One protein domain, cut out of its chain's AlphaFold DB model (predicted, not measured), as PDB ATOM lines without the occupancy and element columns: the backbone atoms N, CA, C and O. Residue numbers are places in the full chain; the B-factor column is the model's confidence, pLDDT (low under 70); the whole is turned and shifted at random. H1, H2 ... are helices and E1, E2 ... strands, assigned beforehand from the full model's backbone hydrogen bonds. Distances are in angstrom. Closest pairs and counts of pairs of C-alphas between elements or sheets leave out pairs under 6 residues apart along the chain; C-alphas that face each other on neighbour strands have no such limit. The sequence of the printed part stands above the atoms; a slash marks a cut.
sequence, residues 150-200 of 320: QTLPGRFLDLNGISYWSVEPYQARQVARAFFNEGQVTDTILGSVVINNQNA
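Overview. This is residues 150 to 200 of the 320 residues of a protein of Desulfotomaculum sp (UniProt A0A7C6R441). A longer strand hairpin, E1 and E2, and one helix, H1, follow each other along an elongated shape, the hairpin's tip at one end and the helix's last residue at the other. After H1 the printed part folds back to a small second hairpin, E3 and E4, whose E3 comes near the first residues of E1. The printed part has 51 residues, with one named helix and four named strands in the order E1, E2, H1, E3, E4; each hairpin is an antiparallel sheet of two strands, and the class is mixed, helices and strands. It is only just loose, close to compact, with a radius of gyration of the C-alphas of 12.0 A, and spans 39 by 23 by 15 A.

Arrangement. Look first at E1, residues 154 to 159, and E2, residues 162 to 167, an antiparallel hairpin at 149 degrees; N 157 and O 164 are within hydrogen-bond range at 2.9 A. In H1, residues 169 to 182, every O i to N i+4 pair is within hydrogen-bond range. H1 and E1 are only just apart, their closest C-alphas 8.2 A from each other. Next find the hairpin of E3, residues 188 to 190, and E4, residues 193 to 195, antiparallel at 146 degrees, with N 190 and O 193 2.8 A apart. The closest C-alphas of E1 and E3 are those of Arg 155 and Leu 190, 5.8 A. E4 is apart from E1, E2 and H1.

Along the chain. Find C-alpha 154 at (38.251, 5.083, 30.985); from there E1 runs 15.1 A to C-alpha 159, and E2 comes back over 15.5 A. H1 runs 18.8 A from C-alpha 169 to C-alpha 182 at (45.562, -10.215, 18.870). E3 and E4 have three residues each, and E4 ends at C-alpha 195, at (45.757, 9.147, 22.927).

Size, cuts and confidence. The two farthest C-alphas, those of Asn 160 and Glu 182, are 39.0 A apart. The printed part has no cut, and its four links between elements are tight. Read the B-factor column for the model's confidence: the mean pLDDT of the printed part is 75.8, and residues 187 to 200 are under 70.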
ATOM      1  N   GLN A 150      49.435  -0.765  27.006       81.75
ATOM      2  CA  GLN A 150      48.067  -0.328  26.803       81.75
ATOM      3  C   GLN A 150      47.516   0.176  28.130       81.75
ATOM      4  O   GLN A 150      47.549  -0.537  29.136       81.75
ATOM      5  N   THR A 151      46.987   1.394  28.127       81.81
ATOM      6  CA  THR A 151      46.196   1.899  29.248       81.81
ATOM      7  C   THR A 151      44.763   1.415  29.076       81.81
ATOM      8  O   THR A 151      44.221   1.445  27.970       81.81
ATOM      9  N   LEU A 152      44.132   0.947  30.159       86.00
ATOM     10  CA  LEU A 152      42.723   0.569  30.094       86.00
ATOM     11  C   LEU A 152      41.867   1.811  29.798       86.00
ATOM     12  O   LEU A 152      42.059   2.835  30.463       86.00
ATOM     13  N   PRO A 153      40.914   1.725  28.854       81.88
ATOM     14  CA  PRO A 153      40.051   2.842  28.501       81.88
ATOM     15  C   PRO A 153      39.211   3.255  29.709       81.88
ATOM     16  O   PRO A 153      38.795   2.422  30.523       81.88
ATOM     17  N   GLY A 154      38.959   4.551  29.837       81.69
ATOM     18  CA  GLY A 154      38.251   5.083  30.985       81.69
ATOM     19  C   GLY A 154      37.982   6.570  30.857       81.69
ATOM     20  O   GLY A 154      38.063   7.150  29.783       81.69
ATOM     21  N   ARG A 155      37.608   7.193  31.965       80.31
ATOM     22  CA  ARG A 155      37.373   8.636  32.034       80.31
ATOM     23  C   ARG A 155      37.741   9.169  33.401       80.31
ATOM     24  O   ARG A 155      37.651   8.451  34.400       80.31
ATOM     25  N   PHE A 156      38.083  10.450  33.453       80.50
ATOM     26  CA  PHE A 156      38.184  11.145  34.725       80.50
ATOM     27  C   PHE A 156      36.810  11.204  35.393       80.50
ATOM     28  O   PHE A 156      35.796  11.517  34.764       80.50
ATOM     29  N   LEU A 157      36.790  10.871  36.674       83.31
ATOM     30  CA  LEU A 157      35.625  10.955  37.531       83.31
ATOM     31  C   LEU A 157      36.038  11.708  38.789       83.31
ATOM     32  O   LEU A 157      36.883  11.227  39.536       83.31
ATOM     33  N   ASP A 158      35.453  12.879  39.016       86.75
ATOM     34  CA  ASP A 158      35.598  13.589  40.281       86.75
ATOM     35  C   ASP A 158      34.502  13.121  41.240       86.75
ATOM     36  O   ASP A 158      33.314  13.190  40.913       86.75
ATOM     37  N   LEU A 159      34.899  12.612  42.405       87.31
ATOM     38  CA  LEU A 159      33.988  12.347  43.512       87.31
ATOM     39  C   LEU A 159      34.471  13.143  44.720       87.31
ATOM     40  O   LEU A 159      35.467  12.788  45.348       87.31
ATOM     41  N   ASN A 160      33.738  14.204  45.060       92.00
ATOM     42  CA  ASN A 160      34.017  15.069  46.209       92.00
ATOM     43  C   ASN A 160      35.424  15.702  46.180       92.00
ATOM     44  O   ASN A 160      36.091  15.776  47.213       92.00
ATOM     45  N   GLY A 161      35.890  16.144  45.008       86.88
ATOM     46  CA  GLY A 161      37.210  16.755  44.829       86.88
ATOM     47  C   GLY A 161      38.362  15.751  44.752       86.88
ATOM     48  O   GLY A 161      39.527  16.147  44.793       86.88
ATOM     49  N   ILE A 162      38.059  14.452  44.670       82.81
ATOM     50  CA  ILE A 162      39.040  13.389  44.452       82.81
ATOM     51  C   ILE A 162      38.892  12.894  43.015       82.81
ATOM     52  O   ILE A 162      37.828  12.423  42.617       82.81
ATOM     53  N   SER A 163      39.979  12.976  42.249       80.62
ATOM     54  CA  SER A 163      40.031  12.515  40.860       80.62
ATOM     55  C   SER A 163      40.305  11.010  40.777       80.62
ATOM     56  O   SER A 163      41.319  10.524  41.280       80.62
ATOM     57  N   TYR A 164      39.441  10.288  40.066       83.12
ATOM     58  CA  TYR A 164      39.534   8.858  39.776       83.12
ATOM     59  C   TYR A 164      39.668   8.603  38.274       83.12
ATOM     60  O   TYR A 164      39.110   9.329  37.453       83.12
ATOM     61  N   TRP A 165      40.343   7.507  37.926       84.56
ATOM     62  CA  TRP A 165      40.236   6.898  36.603       84.56
ATOM     63  C   TRP A 165      39.123   5.849  36.628       84.56
ATOM     64  O   TRP A 165      39.286   4.763  37.187       84.56
ATOM     65  N   SER A 166      37.962   6.196  36.079       87.12
ATOM     66  CA  SER A 166      36.812   5.300  35.993       87.12
ATOM     67  C   SER A 166      36.941   4.436  34.744       87.12
ATOM     68  O   SER A 166      36.814   4.933  33.627       87.12
ATOM     69  N   VAL A 167      37.216   3.149  34.949       88.62
ATOM     70  CA  VAL A 167      37.314   2.139  33.890       88.62
ATOM     71  C   VAL A 167      35.961   1.464  33.711       88.62
ATOM     72  O   VAL A 167      35.363   1.014  34.687       88.62
ATOM     73  N   GLU A 168      35.511   1.343  32.465       87.69
ATOM     74  CA  GLU A 168      34.305   0.592  32.117       87.69
ATOM     75  C   GLU A 168      34.668  -0.883  31.848       87.69
ATOM     76  O   GLU A 168      35.385  -1.160  30.879       87.69
ATOM     77  N   PRO A 169      34.192  -1.860  32.650       89.94
ATOM     78  CA  PRO A 169      34.621  -3.255  32.529       89.94
ATOM     79  C   PRO A 169      34.381  -3.877  31.150       89.94
ATOM     80  O   PRO A 169      35.169  -4.705  30.699       89.94
ATOM     81  N   TYR A 170      33.308  -3.490  30.453       87.88
ATOM     82  CA  TYR A 170      33.046  -3.995  29.103       87.88
ATOM     83  C   TYR A 170      34.124  -3.559  28.100       87.88
ATOM     84  O   TYR A 170      34.613  -4.385  27.328       87.88
ATOM     85  N   GLN A 171      34.530  -2.288  28.134       88.50
ATOM     86  CA  GLN A 171      35.588  -1.770  27.264       88.50
ATOM     87  C   GLN A 171      36.952  -2.338  27.668       88.50
ATOM     88  O   GLN A 171      37.703  -2.786  26.808       88.50
ATOM     89  N   ALA A 172      37.239  -2.424  28.972       90.44
ATOM     90  CA  ALA A 172      38.475  -3.019  29.481       90.44
ATOM     91  C   ALA A 172      38.683  -4.456  28.986       90.44
ATOM     92  O   ALA A 172      39.783  -4.799  28.561       90.44
ATOM     93  N   ARG A 173      37.625  -5.281  28.976       92.44
ATOM     94  CA  ARG A 173      37.677  -6.652  28.444       92.44
ATOM     95  C   ARG A 173      37.963  -6.704  26.945       92.44
ATOM     96  O   ARG A 173      38.718  -7.567  26.506       92.44
ATOM     97  N   GLN A 174      37.372  -5.805  26.157       89.25
ATOM     98  CA  GLN A 174      37.634  -5.741  24.715       89.25
ATOM     99  C   GLN A 174      39.087  -5.363  24.431       89.25
ATOM    100  O   GLN A 174      39.762  -6.062  23.678       89.25
ATOM    101  N   VAL A 175      39.577  -4.317  25.097       88.56
ATOM    102  CA  VAL A 175      40.960  -3.846  24.965       88.56
ATOM    103  C   VAL A 175      41.952  -4.911  25.429       88.56
ATOM    104  O   VAL A 175      42.921  -5.186  24.732       88.56
ATOM    105  N   ALA A 176      41.697  -5.571  26.561       91.06
ATOM    106  CA  ALA A 176      42.556  -6.646  27.046       91.06
ATOM    107  C   ALA A 176      42.612  -7.829  26.069       91.06
ATOM    108  O   ALA A 176      43.696  -8.345  25.803       91.06
ATOM    109  N   ARG A 177      41.472  -8.234  25.489       90.44
ATOM    110  CA  ARG A 177      41.437  -9.300  24.479       90.44
ATOM    111  C   ARG A 177      42.239  -8.919  23.235       90.44
ATOM    112  O   ARG A 177      43.076  -9.710  22.811       90.44
ATOM    113  N   ALA A 178      42.007  -7.726  22.688       88.00
ATOM    114  CA  ALA A 178      42.736  -7.226  21.524       88.00
ATOM    115  C   ALA A 178      44.250  -7.178  21.798       88.00
ATOM    116  O   ALA A 178      45.052  -7.663  21.004       88.00
ATOM    117  N   PHE A 179      44.642  -6.704  22.979       89.38
ATOM    118  CA  PHE A 179      46.042  -6.604  23.372       89.38
ATOM    119  C   PHE A 179      46.720  -7.968  23.539       89.38
ATOM    120  O   PHE A 179      47.729  -8.241  22.892       89.38
ATOM    121  N   PHE A 180      46.174  -8.848  24.379       88.12
ATOM    122  CA  PHE A 180      46.852 -10.096  24.743       88.12
ATOM    123  C   PHE A 180      46.667 -11.231  23.730       88.12
ATOM    124  O   PHE A 180      47.556 -12.075  23.624       88.12
ATOM    125  N   ASN A 181      45.550 -11.276  22.997       86.25
ATOM    126  CA  ASN A 181      45.282 -12.362  22.046       86.25
ATOM    127  C   ASN A 181      45.601 -11.976  20.599       86.25
ATOM    128  O   ASN A 181      45.934 -12.851  19.804       86.25
ATOM    129  N   GLU A 182      45.463 -10.695  20.254       83.00
ATOM    130  CA  GLU A 182      45.562 -10.215  18.870       83.00
ATOM    131  C   GLU A 182      46.801  -9.323  18.670       83.00
ATOM    132  O   GLU A 182      47.162  -9.015  17.535       83.00
ATOM    133  N   GLY A 183      47.488  -8.944  19.758       82.44
ATOM    134  CA  GLY A 183      48.660  -8.074  19.717       82.44
ATOM    135  C   GLY A 183      48.328  -6.657  19.257       82.44
ATOM    136  O   GLY A 183      49.184  -6.005  18.676       82.44
ATOM    137  N   GLN A 184      47.093  -6.192  19.455       83.06
ATOM    138  CA  GLN A 184      46.610  -4.894  18.982       83.06
ATOM    139  C   GLN A 184      46.488  -3.902  20.141       83.06
ATOM    140  O   GLN A 184      46.096  -4.265  21.250       83.06
ATOM    141  N   VAL A 185      46.811  -2.637  19.889       82.62
ATOM    142  CA  VAL A 185      46.610  -1.547  20.858       82.62
ATOM    143  C   VAL A 185      45.351  -0.781  20.509       82.62
ATOM    144  O   VAL A 185      44.804  -0.923  19.426       82.62
ATOM    145  N   THR A 186      44.865   0.028  21.432       71.69
ATOM    146  CA  THR A 186      43.651   0.811  21.251       71.69
ATOM    147  C   THR A 186      43.917   2.232  21.667       71.69
ATOM    148  O   THR A 186      44.675   2.480  22.617       71.69
ATOM    149  N   ASP A 187      43.234   3.167  21.029       68.12
ATOM    150  CA  ASP A 187      43.351   4.542  21.465       68.12
ATOM    151  C   ASP A 187      42.698   4.713  22.830       68.12
ATOM    152  O   ASP A 187      41.589   4.243  23.099       68.12
ATOM    153  N   THR A 188      43.428   5.340  23.747       62.53
ATOM    154  CA  THR A 188      42.913   5.575  25.091       62.53
ATOM    155  C   THR A 188      42.119   6.872  25.075       62.53
ATOM    156  O   THR A 188      42.660   7.933  24.777       62.53
ATOM    157  N   ILE A 189      40.836   6.799  25.422       55.50
ATOM    158  CA  ILE A 189      39.978   7.976  25.582       55.50
ATOM    159  C   ILE A 189      40.304   8.624  26.938       55.50
ATOM    160  O   ILE A 189      39.902   8.112  27.971       55.50
ATOM    161  N   LEU A 190      41.041   9.736  26.973       52.28
ATOM    162  CA  LEU A 190      41.178  10.625  28.136       52.28
ATOM    163  C   LEU A 190      40.067  11.686  28.085       52.28
ATOM    164  O   LEU A 190      40.302  12.835  27.712       52.28
ATOM    165  N   GLY A 191      38.822  11.327  28.403       50.88
ATOM    166  CA  GLY A 191      37.712  12.250  28.112       50.88
ATOM    167  C   GLY A 191      37.665  12.597  26.612       50.88
ATOM    168  O   GLY A 191      37.884  11.723  25.788       50.88
ATOM    169  N   SER A 192      37.403  13.847  26.217       38.91
ATOM    170  CA  SER A 192      37.304  14.243  24.794       38.91
ATOM    171  C   SER A 192      38.619  14.188  23.994       38.91
ATOM    172  O   SER A 192      38.671  14.715  22.886       38.91
ATOM    173  N   VAL A 193      39.689  13.606  24.543       42.84
ATOM    174  CA  VAL A 193      41.001  13.495  23.899       42.84
ATOM    175  C   VAL A 193      41.356  12.024  23.718       42.84
ATOM    176  O   VAL A 193      41.307  11.240  24.662       42.84
ATOM    177  N   VAL A 194      41.720  11.664  22.494       47.12
ATOM    178  CA  VAL A 194      42.166  10.329  22.088       47.12
ATOM    179  C   VAL A 194      43.699  10.306  22.162       47.12
ATOM    180  O   VAL A 194      44.339  11.167  21.561       47.12
ATOM    181  N   ILE A 195      44.300   9.385  22.927       49.22
ATOM    182  CA  ILE A 195      45.757   9.147  22.927       49.22
ATOM    183  C   ILE A 195      46.068   7.856  22.176       49.22
ATOM    184  O   ILE A 195      45.714   6.768  22.645       49.22
ATOM    185  N   ASN A 196      46.822   7.983  21.082       51.66
ATOM    186  CA  ASN A 196      47.315   6.853  20.302       51.66
ATOM    187  C   ASN A 196      48.612   6.328  20.915       51.66
ATOM    188  O   ASN A 196      49.661   6.965  20.836       51.66
ATOM    189  N   ASN A 197      48.566   5.132  21.502       52.56
ATOM    190  CA  ASN A 197      49.716   4.536  22.190       52.56
ATOM    191  C   ASN A 197      50.666   3.768  21.248       52.56
ATOM    192  O   ASN A 197      51.394   2.873  21.677       52.56
ATOM    193  N   GLN A 198      50.639   4.074  19.948       46.09
ATOM    194  CA  GLN A 198      51.394   3.317  18.950       46.09
ATOM    195  C   GLN A 198      52.903   3.581  18.997       46.09
ATOM    196  O   GLN A 198      53.652   2.714  18.570       46.09
ATOM    197  N   ASN A 199      53.368   4.719  19.531       41.53
ATOM    198  CA  ASN A 199      54.795   5.048  19.611       41.53
ATOM    199  C   ASN A 199      55.088   6.100  20.702       41.53
ATOM    200  O   ASN A 199      55.224   7.282  20.397       41.53
ATOM    201  N   ALA A 200      55.360   5.686  21.946       39.88
ATOM    202  CA  ALA A 200      56.076   6.517  22.938       39.88
ATOM    203  C   ALA A 200      57.565   6.744  22.550       39.88
ATOM    204  O   ALA A 200      58.477   6.720  23.373       39.88
TER     205      ALA A 200